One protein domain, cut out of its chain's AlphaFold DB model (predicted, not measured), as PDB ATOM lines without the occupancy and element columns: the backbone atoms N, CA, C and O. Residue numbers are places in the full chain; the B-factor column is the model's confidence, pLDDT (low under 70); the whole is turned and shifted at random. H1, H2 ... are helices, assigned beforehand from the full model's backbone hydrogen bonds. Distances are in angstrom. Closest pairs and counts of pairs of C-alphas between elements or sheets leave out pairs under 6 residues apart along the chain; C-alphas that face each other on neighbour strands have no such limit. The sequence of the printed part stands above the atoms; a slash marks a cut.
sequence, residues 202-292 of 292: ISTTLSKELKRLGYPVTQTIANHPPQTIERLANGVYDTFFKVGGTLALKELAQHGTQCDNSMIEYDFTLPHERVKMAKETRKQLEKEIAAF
ATOM      1  N   ILE A 202     -31.316 -49.396  12.478       94.75
ATOM      2  CA  ILE A 202     -32.743 -49.761  12.422       94.75
ATOM      3  C   ILE A 202     -33.263 -50.214  13.793       94.75
ATOM      4  O   ILE A 202     -34.341 -49.787  14.201       94.75
ATOM      5  N   SER A 203     -32.474 -50.998  14.532       94.88
ATOM      6  CA  SER A 203     -32.806 -51.505  15.874       94.88
ATOM      7  C   SER A 203     -32.957 -50.381  16.910       94.88
ATOM      8  O   SER A 203     -33.940 -50.318  17.655       94.88
ATOM      9  N   THR A 204     -32.018 -49.434  16.924       95.06
ATOM     10  CA  THR A 204     -32.076 -48.269  17.809       95.06
ATOM     11  C   THR A 204     -33.226 -47.342  17.418       95.06
ATOM     12  O   THR A 204     -33.940 -46.863  18.296       95.06
ATOM     13  N   THR A 205     -33.452 -47.120  16.118       96.50
ATOM     14  CA  THR A 205     -34.584 -46.312  15.630       96.50
ATOM     15  C   THR A 205     -35.923 -46.937  16.033       96.50
ATOM     16  O   THR A 205     -36.781 -46.228  16.544       96.50
ATOM     17  N   LEU A 206     -36.064 -48.262  15.917       96.56
ATOM     18  CA  LEU A 206     -37.259 -49.003  16.339       96.56
ATOM     19  C   LEU A 206     -37.558 -48.784  17.821       96.56
ATOM     20  O   LEU A 206     -38.666 -48.411  18.196       96.56
ATOM     21  N   SER A 207     -36.547 -48.994  18.661       96.19
ATOM     22  CA  SER A 207     -36.684 -48.902  20.116       96.19
ATOM     23  C   SER A 207     -37.038 -47.475  20.550       96.19
ATOM     24  O   SER A 207     -37.910 -47.278  21.396       96.19
ATOM     25  N   LYS A 208     -36.423 -46.474  19.903       96.56
ATOM     26  CA  LYS A 208     -36.763 -45.054  20.058       96.56
ATOM     27  C   LYS A 208     -38.216 -44.780  19.686       96.56
ATOM     28  O   LYS A 208     -38.929 -44.151  20.464       96.56
ATOM     29  N   GLU A 209     -38.667 -45.247  18.526       96.25
ATOM     30  CA  GLU A 209     -40.031 -45.019  18.045       96.25
ATOM     31  C   GLU A 209     -41.092 -45.684  18.914       96.25
ATOM     32  O   GLU A 209     -42.076 -45.040  19.274       96.25
ATOM     33  N   LEU A 210     -40.874 -46.932  19.324       94.94
ATOM     34  CA  LEU A 210     -41.750 -47.609  20.274       94.94
ATOM     35  C   LEU A 210     -41.820 -46.831  21.597       94.94
ATOM     36  O   LEU A 210     -42.912 -46.518  22.071       94.94
ATOM     37  N   LYS A 211     -40.682 -46.417  22.165       95.00
ATOM     38  CA  LYS A 211     -40.692 -45.618  23.397       95.00
ATOM     39  C   LYS A 211     -41.449 -44.301  23.227       95.00
ATOM     40  O   LYS A 211     -42.273 -43.936  24.064       95.00
ATOM     41  N   ARG A 212     -41.212 -43.606  22.113       94.25
ATOM     42  CA  ARG A 212     -41.861 -42.336  21.765       94.25
ATOM     43  C   ARG A 212     -43.379 -42.456  21.634       94.25
ATOM     44  O   ARG A 212     -44.092 -41.527  21.999       94.25
ATOM     45  N   LEU A 213     -43.866 -43.587  21.128       93.00
ATOM     46  CA  LEU A 213     -45.293 -43.886  20.993       93.00
ATOM     47  C   LEU A 213     -45.929 -44.419  22.290       93.00
ATOM     48  O   LEU A 213     -47.077 -44.857  22.271       93.00
ATOM     49  N   GLY A 214     -45.214 -44.349  23.419       92.44
ATOM     50  CA  GLY A 214     -45.742 -44.641  24.753       92.44
ATOM     51  C   GLY A 214     -45.509 -46.070  25.240       92.44
ATOM     52  O   GLY A 214     -46.059 -46.451  26.271       92.44
ATOM     53  N   TYR A 215     -44.702 -46.870  24.537       92.94
ATOM     54  CA  TYR A 215     -44.386 -48.230  24.970       92.94
ATOM     55  C   TYR A 215     -43.202 -48.235  25.956       92.94
ATOM     56  O   TYR A 215     -42.208 -47.545  25.723       92.94
ATOM     57  N   PRO A 216     -43.252 -49.013  27.056       92.25
ATOM     58  CA  PRO A 216     -42.183 -49.066  28.057       92.25
ATOM     59  C   PRO A 216     -41.004 -49.922  27.565       92.25
ATOM     60  O   PRO A 216     -40.790 -51.048  28.006       92.25
ATOM     61  N   VAL A 217     -40.252 -49.397  26.602       94.12
ATOM     62  CA  VAL A 217     -39.090 -50.067  26.009       94.12
ATOM     63  C   VAL A 217     -37.856 -49.834  26.876       94.12
ATOM     64  O   VAL A 217     -37.566 -48.699  27.245       94.12
ATOM     65  N   THR A 218     -37.100 -50.898  27.147       93.12
ATOM     66  CA  THR A 218     -35.788 -50.867  27.832       93.12
ATOM     67  C   THR A 218     -34.724 -51.689  27.098       93.12
ATOM     68  O   THR A 218     -33.652 -51.973  27.634       93.12
ATOM     69  N   GLN A 219     -35.036 -52.117  25.875       93.44
ATOM     70  CA  GLN A 219     -34.258 -53.094  25.129       93.44
ATOM     71  C   GLN A 219     -34.028 -52.629  23.695       93.44
ATOM     72  O   GLN A 219     -34.849 -51.911  23.128       93.44
ATOM     73  N   THR A 220     -32.936 -53.106  23.106       94.00
ATOM     74  CA  THR A 220     -32.627 -52.994  21.675       94.00
ATOM     75  C   THR A 220     -32.183 -54.353  21.155       94.00
ATOM     76  O   THR A 220     -31.576 -55.117  21.903       94.00
ATOM     77  N   ILE A 221     -32.398 -54.648  19.875       93.38
ATOM     78  CA  ILE A 221     -31.821 -55.841  19.238       93.38
ATOM     79  C   ILE A 221     -30.315 -55.596  19.075       93.38
ATOM     80  O   ILE A 221     -29.919 -54.743  18.272       93.38
ATOM     81  N   ALA A 222     -29.493 -56.311  19.840       87.12
ATOM     82  CA  ALA A 222     -28.032 -56.281  19.769       87.12
ATOM     83  C   ALA A 222     -27.457 -57.708  19.807       87.12
ATOM     84  O   ALA A 222     -28.201 -58.677  19.919       87.12
ATOM     85  N   ASN A 223     -26.132 -57.844  19.698       81.50
ATOM     86  CA  ASN A 223     -25.408 -59.123  19.806       81.50
ATOM     87  C   ASN A 223     -25.704 -60.160  18.703       81.50
ATOM     88  O   ASN A 223     -25.417 -61.344  18.864       81.50
ATOM     89  N   HIS A 224     -26.207 -59.713  17.548       83.62
ATOM     90  CA  HIS A 224     -26.386 -60.538  16.353       83.62
ATOM     91  C   HIS A 224     -25.557 -60.007  15.172       83.62
ATOM     92  O   HIS A 224     -25.208 -58.824  15.143       83.62
ATOM     93  N   PRO A 225     -25.263 -60.839  14.155       87.69
ATOM     94  CA  PRO A 225     -24.685 -60.356  12.906       87.69
ATOM     95  C   PRO A 225     -25.544 -59.230  12.293       87.69
ATOM     96  O   PRO A 225     -26.774 -59.317  12.364       87.69
ATOM     97  N   PRO A 226     -24.953 -58.202  11.649       84.06
ATOM     98  CA  PRO A 226     -25.687 -57.019  11.181       84.06
ATOM     99  C   PRO A 226     -26.927 -57.318  10.324       84.06
ATOM    100  O   PRO A 226     -27.984 -56.730  10.532       84.06
ATOM    101  N   GLN A 227     -26.824 -58.287   9.409       85.25
ATOM    102  CA  GLN A 227     -27.929 -58.706   8.535       85.25
ATOM    103  C   GLN A 227     -29.100 -59.307   9.332       85.25
ATOM    104  O   GLN A 227     -30.268 -59.090   9.010       85.25
ATOM    105  N   THR A 228     -28.793 -60.036  10.407       90.94
ATOM    106  CA  THR A 228     -29.791 -60.617  11.309       90.94
ATOM    107  C   THR A 228     -30.460 -59.538  12.156       90.94
ATOM    108  O   THR A 228     -31.679 -59.581  12.303       90.94
ATOM    109  N   ILE A 229     -29.705 -58.548  12.653       91.88
ATOM    110  CA  ILE A 229     -30.260 -57.402  13.400       91.88
ATOM    111  C   ILE A 229     -31.307 -56.678  12.556       91.88
ATOM    112  O   ILE A 229     -32.413 -56.422  13.027       91.88
ATOM    113  N   GLU A 230     -30.967 -56.361  11.308       91.44
ATOM    114  CA  GLU A 230     -31.879 -55.668  10.401       91.44
ATOM    115  C   GLU A 230     -33.142 -56.492  10.126       91.44
ATOM    116  O   GLU A 230     -34.248 -55.961  10.210       91.44
ATOM    117  N   ARG A 231     -33.004 -57.796   9.861       93.69
ATOM    118  CA  ARG A 231     -34.153 -58.680   9.632       93.69
ATOM    119  C   ARG A 231     -35.085 -58.751  10.844       93.69
ATOM    120  O   ARG A 231     -36.292 -58.649  10.665       93.69
ATOM    121  N   LEU A 232     -34.535 -58.913  12.048       95.56
ATOM    122  CA  LEU A 232     -35.323 -58.968  13.283       95.56
ATOM    123  C   LEU A 232     -36.018 -57.630  13.555       95.56
ATOM    124  O   LEU A 232     -37.207 -57.604  13.839       95.56
ATOM    125  N   ALA A 233     -35.311 -56.507  13.393       95.75
ATOM    126  CA  ALA A 233     -35.906 -55.188  13.584       95.75
ATOM    127  C   ALA A 233     -37.032 -54.919  12.576       95.75
ATOM    128  O   ALA A 233     -38.075 -54.385  12.948       95.75
ATOM    129  N   ASN A 234     -36.850 -55.324  11.315       94.88
ATOM    130  CA  ASN A 234     -37.894 -55.243  10.296       94.88
ATOM    131  C   ASN A 234     -39.115 -56.108  10.645       94.88
ATOM    132  O   ASN A 234     -40.232 -55.654  10.419       94.88
ATOM    133  N   GLY A 235     -38.914 -57.300  11.222       94.94
ATOM    134  CA  GLY A 235     -39.998 -58.149  11.734       94.94
ATOM    135  C   GLY A 235     -40.825 -57.444  12.808       94.94
ATOM    136  O   GLY A 235     -42.039 -57.326  12.677       94.94
ATOM    137  N   VAL A 236     -40.160 -56.824  13.785       95.94
ATOM    138  CA  VAL A 236     -40.853 -56.088  14.851       95.94
ATOM    139  C   VAL A 236     -41.608 -54.863  14.313       95.94
ATOM    140  O   VAL A 236     -42.714 -54.576  14.773       95.94
ATOM    141  N   TYR A 237     -41.053 -54.130  13.340       94.75
ATOM    142  CA  TYR A 237     -41.793 -53.053  12.668       94.75
ATOM    143  C   TYR A 237     -43.024 -53.583  11.925       94.75
ATOM    144  O   TYR A 237     -44.091 -52.982  12.021       94.75
ATOM    145  N   ASP A 238     -42.887 -54.682  11.186       92.69
ATOM    146  CA  ASP A 238     -43.994 -55.318  10.468       92.69
ATOM    147  C   ASP A 238     -45.109 -55.730  11.442       92.69
ATOM    148  O   ASP A 238     -46.275 -55.401  11.221       92.69
ATOM    149  N   THR A 239     -44.756 -56.320  12.587       92.81
ATOM    150  CA  THR A 239     -45.695 -56.601  13.681       92.81
ATOM    151  C   THR A 239     -46.327 -55.326  14.232       92.81
ATOM    152  O   THR A 239     -47.541 -55.291  14.437       92.81
ATOM    153  N   PHE A 240     -45.556 -54.254  14.431       92.50
ATOM    154  CA  PHE A 240     -46.105 -52.971  14.877       92.50
ATOM    155  C   PHE A 240     -47.190 -52.469  13.925       92.50
ATOM    156  O   PHE A 240     -48.292 -52.150  14.372       92.50
ATOM    157  N   PHE A 241     -46.901 -52.426  12.623       88.56
ATOM    158  CA  PHE A 241     -47.866 -51.963  11.632       88.56
ATOM    159  C   PHE A 241     -49.059 -52.910  11.528       88.56
ATOM    160  O   PHE A 241     -50.187 -52.443  11.472       88.56
ATOM    161  N   LYS A 242     -48.853 -54.230  11.563       86.94
ATOM    162  CA  LYS A 242     -49.934 -55.210  11.382       86.94
ATOM    163  C   LYS A 242     -50.856 -55.361  12.576       86.94
ATOM    164  O   LYS A 242     -52.032 -55.618  12.368       86.94
ATOM    165  N   VAL A 243     -50.342 -55.301  13.799       86.75
ATOM    166  CA  VAL A 243     -51.101 -55.698  14.998       86.75
ATOM    167  C   VAL A 243     -50.873 -54.787  16.209       86.75
ATOM    168  O   VAL A 243     -51.430 -55.029  17.280       86.75
ATOM    169  N   GLY A 244     -50.103 -53.708  16.051       88.38
ATOM    170  CA  GLY A 244     -49.897 -52.686  17.072       88.38
ATOM    171  C   GLY A 244     -48.694 -52.925  17.981       88.38
ATOM    172  O   GLY A 244     -48.078 -53.995  18.023       88.38
ATOM    173  N   GLY A 245     -48.341 -51.896  18.752       89.75
ATOM    174  CA  GLY A 245     -47.067 -51.887  19.466       89.75
ATOM    175  C   GLY A 245     -46.995 -52.774  20.705       89.75
ATOM    176  O   GLY A 245     -45.894 -53.116  21.117       89.75
ATOM    177  N   THR A 246     -48.118 -53.229  21.273       91.50
ATOM    178  CA  THR A 246     -48.084 -54.190  22.390       91.50
ATOM    179  C   THR A 246     -47.492 -55.533  21.960       91.50
ATOM    180  O   THR A 246     -46.698 -56.114  22.697       91.50
ATOM    181  N   LEU A 247     -47.858 -56.030  20.773       93.00
ATOM    182  CA  LEU A 247     -47.290 -57.269  20.237       93.00
ATOM    183  C   LEU A 247     -45.876 -57.044  19.699       93.00
ATOM    184  O   LEU A 247     -45.006 -57.864  19.972       93.00
ATOM    185  N   ALA A 248     -45.612 -55.896  19.068       94.25
ATOM    186  CA  ALA A 248     -44.258 -55.530  18.654       94.25
ATOM    187  C   ALA A 248     -43.286 -55.459  19.846       94.25
ATOM    188  O   ALA A 248     -42.167 -55.951  19.768       94.25
ATOM    189  N   LEU A 249     -43.715 -54.912  20.989       95.00
ATOM    190  CA  LEU A 249     -42.901 -54.867  22.205       95.00
ATOM    191  C   LEU A 249     -42.595 -56.272  22.742       95.00
ATOM    192  O   LEU A 249     -41.480 -56.524  23.194       95.00
ATOM    193  N   LYS A 250     -43.566 -57.192  22.685       94.88
ATOM    194  CA  LYS A 250     -43.349 -58.593  23.076       94.88
ATOM    195  C   LYS A 250     -42.362 -59.294  22.145       94.88
ATOM    196  O   LYS A 250     -41.515 -60.027  22.634       94.88
ATOM    197  N   GLU A 251     -42.455 -59.061  20.838       95.50
ATOM    198  CA  GLU A 251     -41.504 -59.606  19.863       95.50
ATOM    199  C   GLU A 251     -40.102 -59.021  20.060       95.50
ATOM    200  O   GLU A 251     -39.124 -59.764  20.115       95.50
ATOM    201  N   LEU A 252     -39.998 -57.704  20.278       95.69
ATOM    202  CA  LEU A 252     -38.738 -57.060  20.644       95.69
ATOM    203  C   LEU A 252     -38.125 -57.733  21.875       95.69
ATOM    204  O   LEU A 252     -36.932 -58.002  21.873       95.69
ATOM    205  N   ALA A 253     -38.938 -58.063  22.883       94.19
ATOM    206  CA  ALA A 253     -38.464 -58.707  24.103       94.19
ATOM    207  C   ALA A 253     -37.890 -60.119  23.906       94.19
ATOM    208  O   ALA A 253     -37.071 -60.558  24.708       94.19
ATOM    209  N   GLN A 254     -38.282 -60.825  22.842       93.38
ATOM    210  CA  GLN A 254     -37.760 -62.160  22.523       93.38
ATOM    211  C   GLN A 254     -36.350 -62.116  21.921       93.38
ATOM    212  O   GLN A 254     -35.610 -63.096  21.998       93.38
ATOM    213  N   HIS A 255     -35.984 -60.990  21.310       91.62
ATOM    214  CA  HIS A 255     -34.728 -60.806  20.576       91.62
ATOM    215  C   HIS A 255     -33.865 -59.662  21.132       91.62
ATOM    216  O   HIS A 255     -32.803 -59.349  20.592       91.62
ATOM    217  N   GLY A 256     -34.358 -58.991  22.168       89.56
ATOM    218  CA  GLY A 256     -33.802 -57.772  22.717       89.56
ATOM    219  C   GLY A 256     -32.793 -58.043  23.819       89.56
ATOM    220  O   GLY A 256     -32.886 -58.996  24.589       89.56
ATOM    221  N   THR A 257     -31.829 -57.144  23.922       92.25
ATOM    222  CA  THR A 257     -30.907 -57.064  25.049       92.25
ATOM    223  C   THR A 257     -31.143 -55.743  25.756       92.25
ATOM    224  O   THR A 257     -31.364 -54.722  25.096       92.25
ATOM    225  N   GLN A 258     -31.085 -55.747  27.085       93.00
ATOM    226  CA  GLN A 258     -31.207 -54.524  27.871       93.00
ATOM    227  C   GLN A 258     -30.128 -53.513  27.458       93.00
ATOM    228  O   GLN A 258     -28.965 -53.877  27.279       93.00
ATOM    229  N   CYS A 259     -30.517 -52.251  27.295       90.44
ATOM    230  CA  CYS A 259     -29.617 -51.171  26.904       90.44
ATOM    231  C   CYS A 259     -29.760 -49.964  27.835       90.44
ATOM    232  O   CYS A 259     -30.749 -49.830  28.560       90.44
ATOM    233  N   ASP A 260     -28.785 -49.058  27.782       88.81
ATOM    234  CA  ASP A 260     -28.882 -47.779  28.476       88.81
ATOM    235  C   ASP A 260     -30.076 -46.972  27.944       88.81
ATOM    236  O   ASP A 260     -30.336 -46.906  26.737       88.81
ATOM    237  N   ASN A 261     -30.808 -46.343  28.858       85.94
ATOM    238  CA  ASN A 261     -32.003 -45.575  28.546       85.94
ATOM    239  C   ASN A 261     -31.725 -44.399  27.583       85.94
ATOM    240  O   ASN A 261     -32.551 -44.090  26.725       85.94
ATOM    241  N   SER A 262     -30.536 -43.795  27.655       88.69
ATOM    242  CA  SER A 262     -30.093 -42.725  26.751       88.69
ATOM    243  C   SER A 262     -30.001 -43.176  25.288       88.69
ATOM    244  O   SER A 262     -30.221 -42.375  24.374       88.69
ATOM    245  N   MET A 263     -29.758 -44.469  25.029       89.19
ATOM    246  CA  MET A 263     -29.706 -45.012  23.666       89.19
ATOM    247  C   MET A 263     -31.073 -45.031  22.987       89.19
ATOM    248  O   MET A 263     -31.143 -44.992  21.760       89.19
ATOM    249  N   ILE A 264     -32.153 -45.067  23.769       92.56
ATOM    250  CA  ILE A 264     -33.535 -45.171  23.285       92.56
ATOM    251  C   ILE A 264     -34.343 -43.890  23.516       92.56
ATOM    252  O   ILE A 264     -35.547 -43.865  23.277       92.56
ATOM    253  N   GLU A 265     -33.690 -42.800  23.923       90.38
ATOM    254  CA  GLU A 265     -34.326 -41.493  24.089       90.38
ATOM    255  C   GLU A 265     -34.092 -40.553  22.912       90.38
ATOM    256  O   GLU A 265     -33.072 -40.576  22.215       90.38
ATOM    257  N   TYR A 266     -35.087 -39.704  22.680       88.56
ATOM    258  CA  TYR A 266     -34.982 -38.582  21.767       88.56
ATOM    259  C   TYR A 266     -34.322 -37.409  22.473       88.56
ATOM    260  O   TYR A 266     -34.739 -37.003  23.554       88.56
ATOM    261  N   ASP A 267     -33.345 -36.808  21.808       87.50
ATOM    262  CA  ASP A 267     -32.790 -35.539  22.247       87.50
ATOM    263  C   ASP A 267     -33.663 -34.398  21.703       87.50
ATOM    264  O   ASP A 267     -33.530 -33.968  20.551       87.50
ATOM    265  N   PHE A 268     -34.593 -33.931  22.538       87.38
ATOM    266  CA  PHE A 268     -35.465 -32.796  22.228       87.38
ATOM    267  C   PHE A 268     -34.814 -31.438  22.507       87.38
ATOM    268  O   PHE A 268     -35.464 -30.415  22.308       87.38
ATOM    269  N   THR A 269     -33.537 -31.396  22.902       88.50
ATOM    270  CA  THR A 269     -32.837 -30.133  23.156       88.50
ATOM    271  C   THR A 269     -32.795 -29.301  21.882       88.50
ATOM    272  O   THR A 269     -32.221 -29.711  20.858       88.50
ATOM    273  N   LEU A 270     -33.371 -28.103  21.936       88.12
ATOM    274  CA  LEU A 270     -33.474 -27.232  20.780       88.12
ATOM    275  C   LEU A 270     -32.084 -26.732  20.365       88.12
ATOM    276  O   LEU A 270     -31.233 -26.436  21.207       88.12
ATOM    277  N   PRO A 271     -31.828 -26.555  19.057       87.56
ATOM    278  CA  PRO A 271     -30.556 -26.013  18.585       87.56
ATOM    279  C   PRO A 271     -30.186 -24.679  19.238       87.56
ATOM    280  O   PRO A 271     -29.020 -24.454  19.555       87.56
ATOM    281  N   HIS A 272     -31.168 -23.802  19.467       85.50
ATOM    282  CA  HIS A 272     -30.909 -22.521  20.115       85.50
ATOM    283  C   HIS A 272     -30.457 -22.682  21.580       85.50
ATOM    284  O   HIS A 272     -29.593 -21.926  22.027       85.50
ATOM    285  N   GLU A 273     -30.981 -23.680  22.300       88.25
ATOM    286  CA  GLU A 273     -30.577 -24.016  23.672       88.25
ATOM    287  C   GLU A 273     -29.152 -24.555  23.680       88.25
ATOM    288  O   GLU A 273     -28.326 -24.078  24.451       88.25
ATOM    289  N   ARG A 274     -28.806 -25.448  22.744       88.69
ATOM    290  CA  ARG A 274     -27.427 -25.946  22.595       88.69
ATOM    291  C   ARG A 274     -26.432 -24.825  22.330       88.69
ATOM    292  O   ARG A 274     -25.369 -24.781  22.940       88.69
ATOM    293  N   VAL A 275     -26.779 -23.892  21.444       87.81
ATOM    294  CA  VAL A 275     -25.938 -22.722  21.154       87.81
ATOM    295  C   VAL A 275     -25.796 -21.825  22.383       87.81
ATOM    296  O   VAL A 275     -24.730 -21.244  22.592       87.81
ATOM    297  N   LYS A 276     -26.854 -21.679  23.187       87.56
ATOM    298  CA  LYS A 276     -26.811 -20.924  24.441       87.56
ATOM    299  C   LYS A 276     -25.881 -21.602  25.449       87.56
ATOM    300  O   LYS A 276     -24.943 -20.947  25.897       87.56
ATOM    301  N   MET A 277     -26.072 -22.896  25.702       89.56
ATOM    302  CA  MET A 277     -25.238 -23.688  26.610       89.56
ATOM    303  C   MET A 277     -23.763 -23.645  26.194       89.56
ATOM    304  O   MET A 277     -22.914 -23.274  26.993       89.56
ATOM    305  N   ALA A 278     -23.453 -23.881  24.914       89.75
ATOM    306  CA  ALA A 278     -22.076 -23.832  24.412       89.75
ATOM    307  C   ALA A 278     -21.402 -22.462  24.622       89.75
ATOM    308  O   ALA A 278     -20.207 -22.382  24.907       89.75
ATOM    309  N   LYS A 279     -22.159 -21.362  24.501       89.00
ATOM    310  CA  LYS A 279     -21.650 -20.009  24.784       89.00
ATOM    311  C   LYS A 279     -21.400 -19.781  26.269       89.00
ATOM    312  O   LYS A 279     -20.462 -19.067  26.607       89.00
ATOM    313  N   GLU A 280     -22.251 -20.318  27.133       91.06
ATOM    314  CA  GLU A 280     -22.104 -20.214  28.586       91.06
ATOM    315  C   GLU A 280     -20.883 -21.007  29.060       91.06
ATOM    316  O   GLU A 280     -20.025 -20.430  29.724       91.06
ATOM    317  N   THR A 281     -20.718 -22.248  28.592       91.62
ATOM    318  CA  THR A 281     -19.529 -23.073  28.857       91.62
ATOM    319  C   THR A 281     -18.245 -22.381  28.405       91.62
ATOM    320  O   THR A 281     -17.292 -22.279  29.172       91.62
ATOM    321  N   ARG A 282     -18.218 -21.827  27.183       90.50
ATOM    322  CA  ARG A 282     -17.041 -21.106  26.675       90.50
ATOM    323  C   ARG A 282     -16.681 -19.891  27.534       90.50
ATOM    324  O   ARG A 282     -15.510 -19.678  27.818       90.50
ATOM    325  N   LYS A 283     -17.673 -19.105  27.963       90.56
ATOM    326  CA  LYS A 283     -17.437 -17.950  28.844       90.56
ATOM    327  C   LYS A 283     -16.876 -18.355  30.201       90.56
ATOM    328  O   LYS A 283     -16.136 -17.582  30.797       90.56
ATOM    329  N   GLN A 284     -17.282 -19.511  30.712       89.88
ATOM    330  CA  GLN A 284     -16.788 -20.021  31.983       89.88
ATOM    331  C   GLN A 284     -15.317 -20.440  31.870       89.88
ATOM    332  O   GLN A 284     -14.506 -19.956  32.650       89.88
ATOM    333  N   LEU A 285     -14.963 -21.183  30.818       89.75
ATOM    334  CA  LEU A 285     -13.571 -21.515  30.481       89.75
ATOM    335  C   LEU A 285     -12.690 -20.267  30.312       89.75
ATOM    336  O   LEU A 285     -11.587 -20.210  30.842       89.75
ATOM    337  N   GLU A 286     -13.177 -19.241  29.607       91.25
ATOM    338  CA  GLU A 286     -12.443 -17.978  29.421       91.25
ATOM    339  C   GLU A 286     -12.189 -17.247  30.754       91.25
ATOM    340  O   GLU A 286     -11.136 -16.635  30.922       91.25
ATOM    341  N   LYS A 287     -13.120 -17.328  31.717       88.56
ATOM    342  CA  LYS A 287     -12.938 -16.762  33.064       88.56
ATOM    343  C   LYS A 287     -11.956 -17.562  33.911       88.56
ATOM    344  O   LYS A 287     -11.199 -16.955  34.655       88.56
ATOM    345  N   GLU A 288     -11.991 -18.886  33.813       88.38
ATOM    346  CA  GLU A 288     -11.064 -19.770  34.524       88.38
ATOM    347  C   GLU A 288      -9.633 -19.549  34.029       88.38
ATOM    348  O   GLU A 288      -8.750 -19.331  34.844       88.38
ATOM    349  N   ILE A 289      -9.419 -19.477  32.710       85.75
ATOM    350  CA  ILE A 289      -8.104 -19.171  32.120       85.75
ATOM    351  C   ILE A 289      -7.608 -17.784  32.540       85.75
ATOM    352  O   ILE A 289      -6.429 -17.631  32.816       85.75
ATOM    353  N   ALA A 290      -8.484 -16.777  32.601       79.88
ATOM    354  CA  ALA A 290      -8.104 -15.426  33.021       79.88
ATOM    355  C   ALA A 290      -7.828 -15.290  34.534       79.88
ATOM    356  O   ALA A 290      -7.378 -14.232  34.970       79.88
ATOM    357  N   ALA A 291      -8.151 -16.315  35.329       75.88
ATOM    358  CA  ALA A 291      -7.883 -16.368  36.763       75.88
ATOM    359  C   ALA A 291      -6.562 -17.088  37.109       75.88
ATOM    360  O   ALA A 291      -6.183 -17.091  38.281       75.88
ATOM    361  N   PHE A 292      -5.888 -17.672  36.112       62.56
ATOM    362  CA  PHE A 292      -4.534 -18.231  36.194       62.56
ATOM    363  C   PHE A 292      -3.519 -17.277  35.555       62.56
ATOM    364  O   PHE A 292      -2.370 -17.255  36.049       62.56
TER     365      PHE A 292
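Overview. This is residues 202 to 292 of the 292 residues of an uncharacterized protein of Pseudoalteromonas espejiana (UniProt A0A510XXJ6). A compact head of helices sends out one long helical arm. In the head, H1, H2 and H3 make a small bundle, H2 and H3 folded back on each other as a hairpin, and the short H4 packs on H1; residues 267 to 292, with H5, stick out from the head. The printed part has 91 residues with five named helices, in the order H1, H2, H3, H4, H5, and no named strand; the class is all helix. The whole is extended, with a radius of gyration of the C-alphas of 19.2 A and spans of 60 by 26 by 19 A, and the arm makes the length.

Along the chain. H1 holds residues 202 to 212 and begins at C-alpha 202, at (-32.743, -49.761, 12.422); it is 15.0 A long. After residues 213 to 225, with no named element, H2 runs over residues 226 to 243 and measures 25.7 A, ending at C-alpha 243, at (-51.101, -55.698, 14.998). H3 is residues 245 to 255, 15.3 A long. H4 is residues 261 to 264. H5, the longest helix, takes residues 271 to 289 and measures 27.1 A, ending at C-alpha 289, at (-8.104, -19.171, 32.120).

Arrangement. H1, H2 and H3 form a bundle, a group of helices set side by side. H1 touches H2, with residues 229 to 237 of H2 alone; the closest C-alphas are those of Ser 203 and Ala 233, 5.3 A apart. These two run the same way at a shallow tilt of 34 degrees, only just short of steep. H2 and H3 are a helical hairpin and touch, with residues 232 to 240 of H2 alone; the closest C-alphas, of Phe 240 and Ala 248, are 4.9 A apart. They run opposite ways at a shallow tilt of 25 degrees. H1 and H3 are close but not clearly touching; their closest C-alphas, of Leu 210 and Gly 245, are 6.9 A apart. H1 also touches H4, where the closest C-alphas, of Lys 208 and Ile 264, are 4.6 A apart. H5 is apart from H1, H2, H3 and H4. Residues 219 to 220 pair with residues 257 to 258, antiparallel. Every O i to N i+4 pair is within hydrogen-bond range in H1, H2 and H5, and 6 of 7 are in H3; H4 is too short for such a pair.

Size, cuts and confidence. The C-alphas of Lys 242 and Phe 292, the two farthest apart, are 63.6 A apart. Without residues 267 to 292, which stand free, the body of 65 residues spans 28 by 27 by 17 A. The printed part has no cut. The link from H1 to H2 is long, with 13 residues. The mean pLDDT of the printed part is 90.6, and residue 292, the chain's last, is under 70.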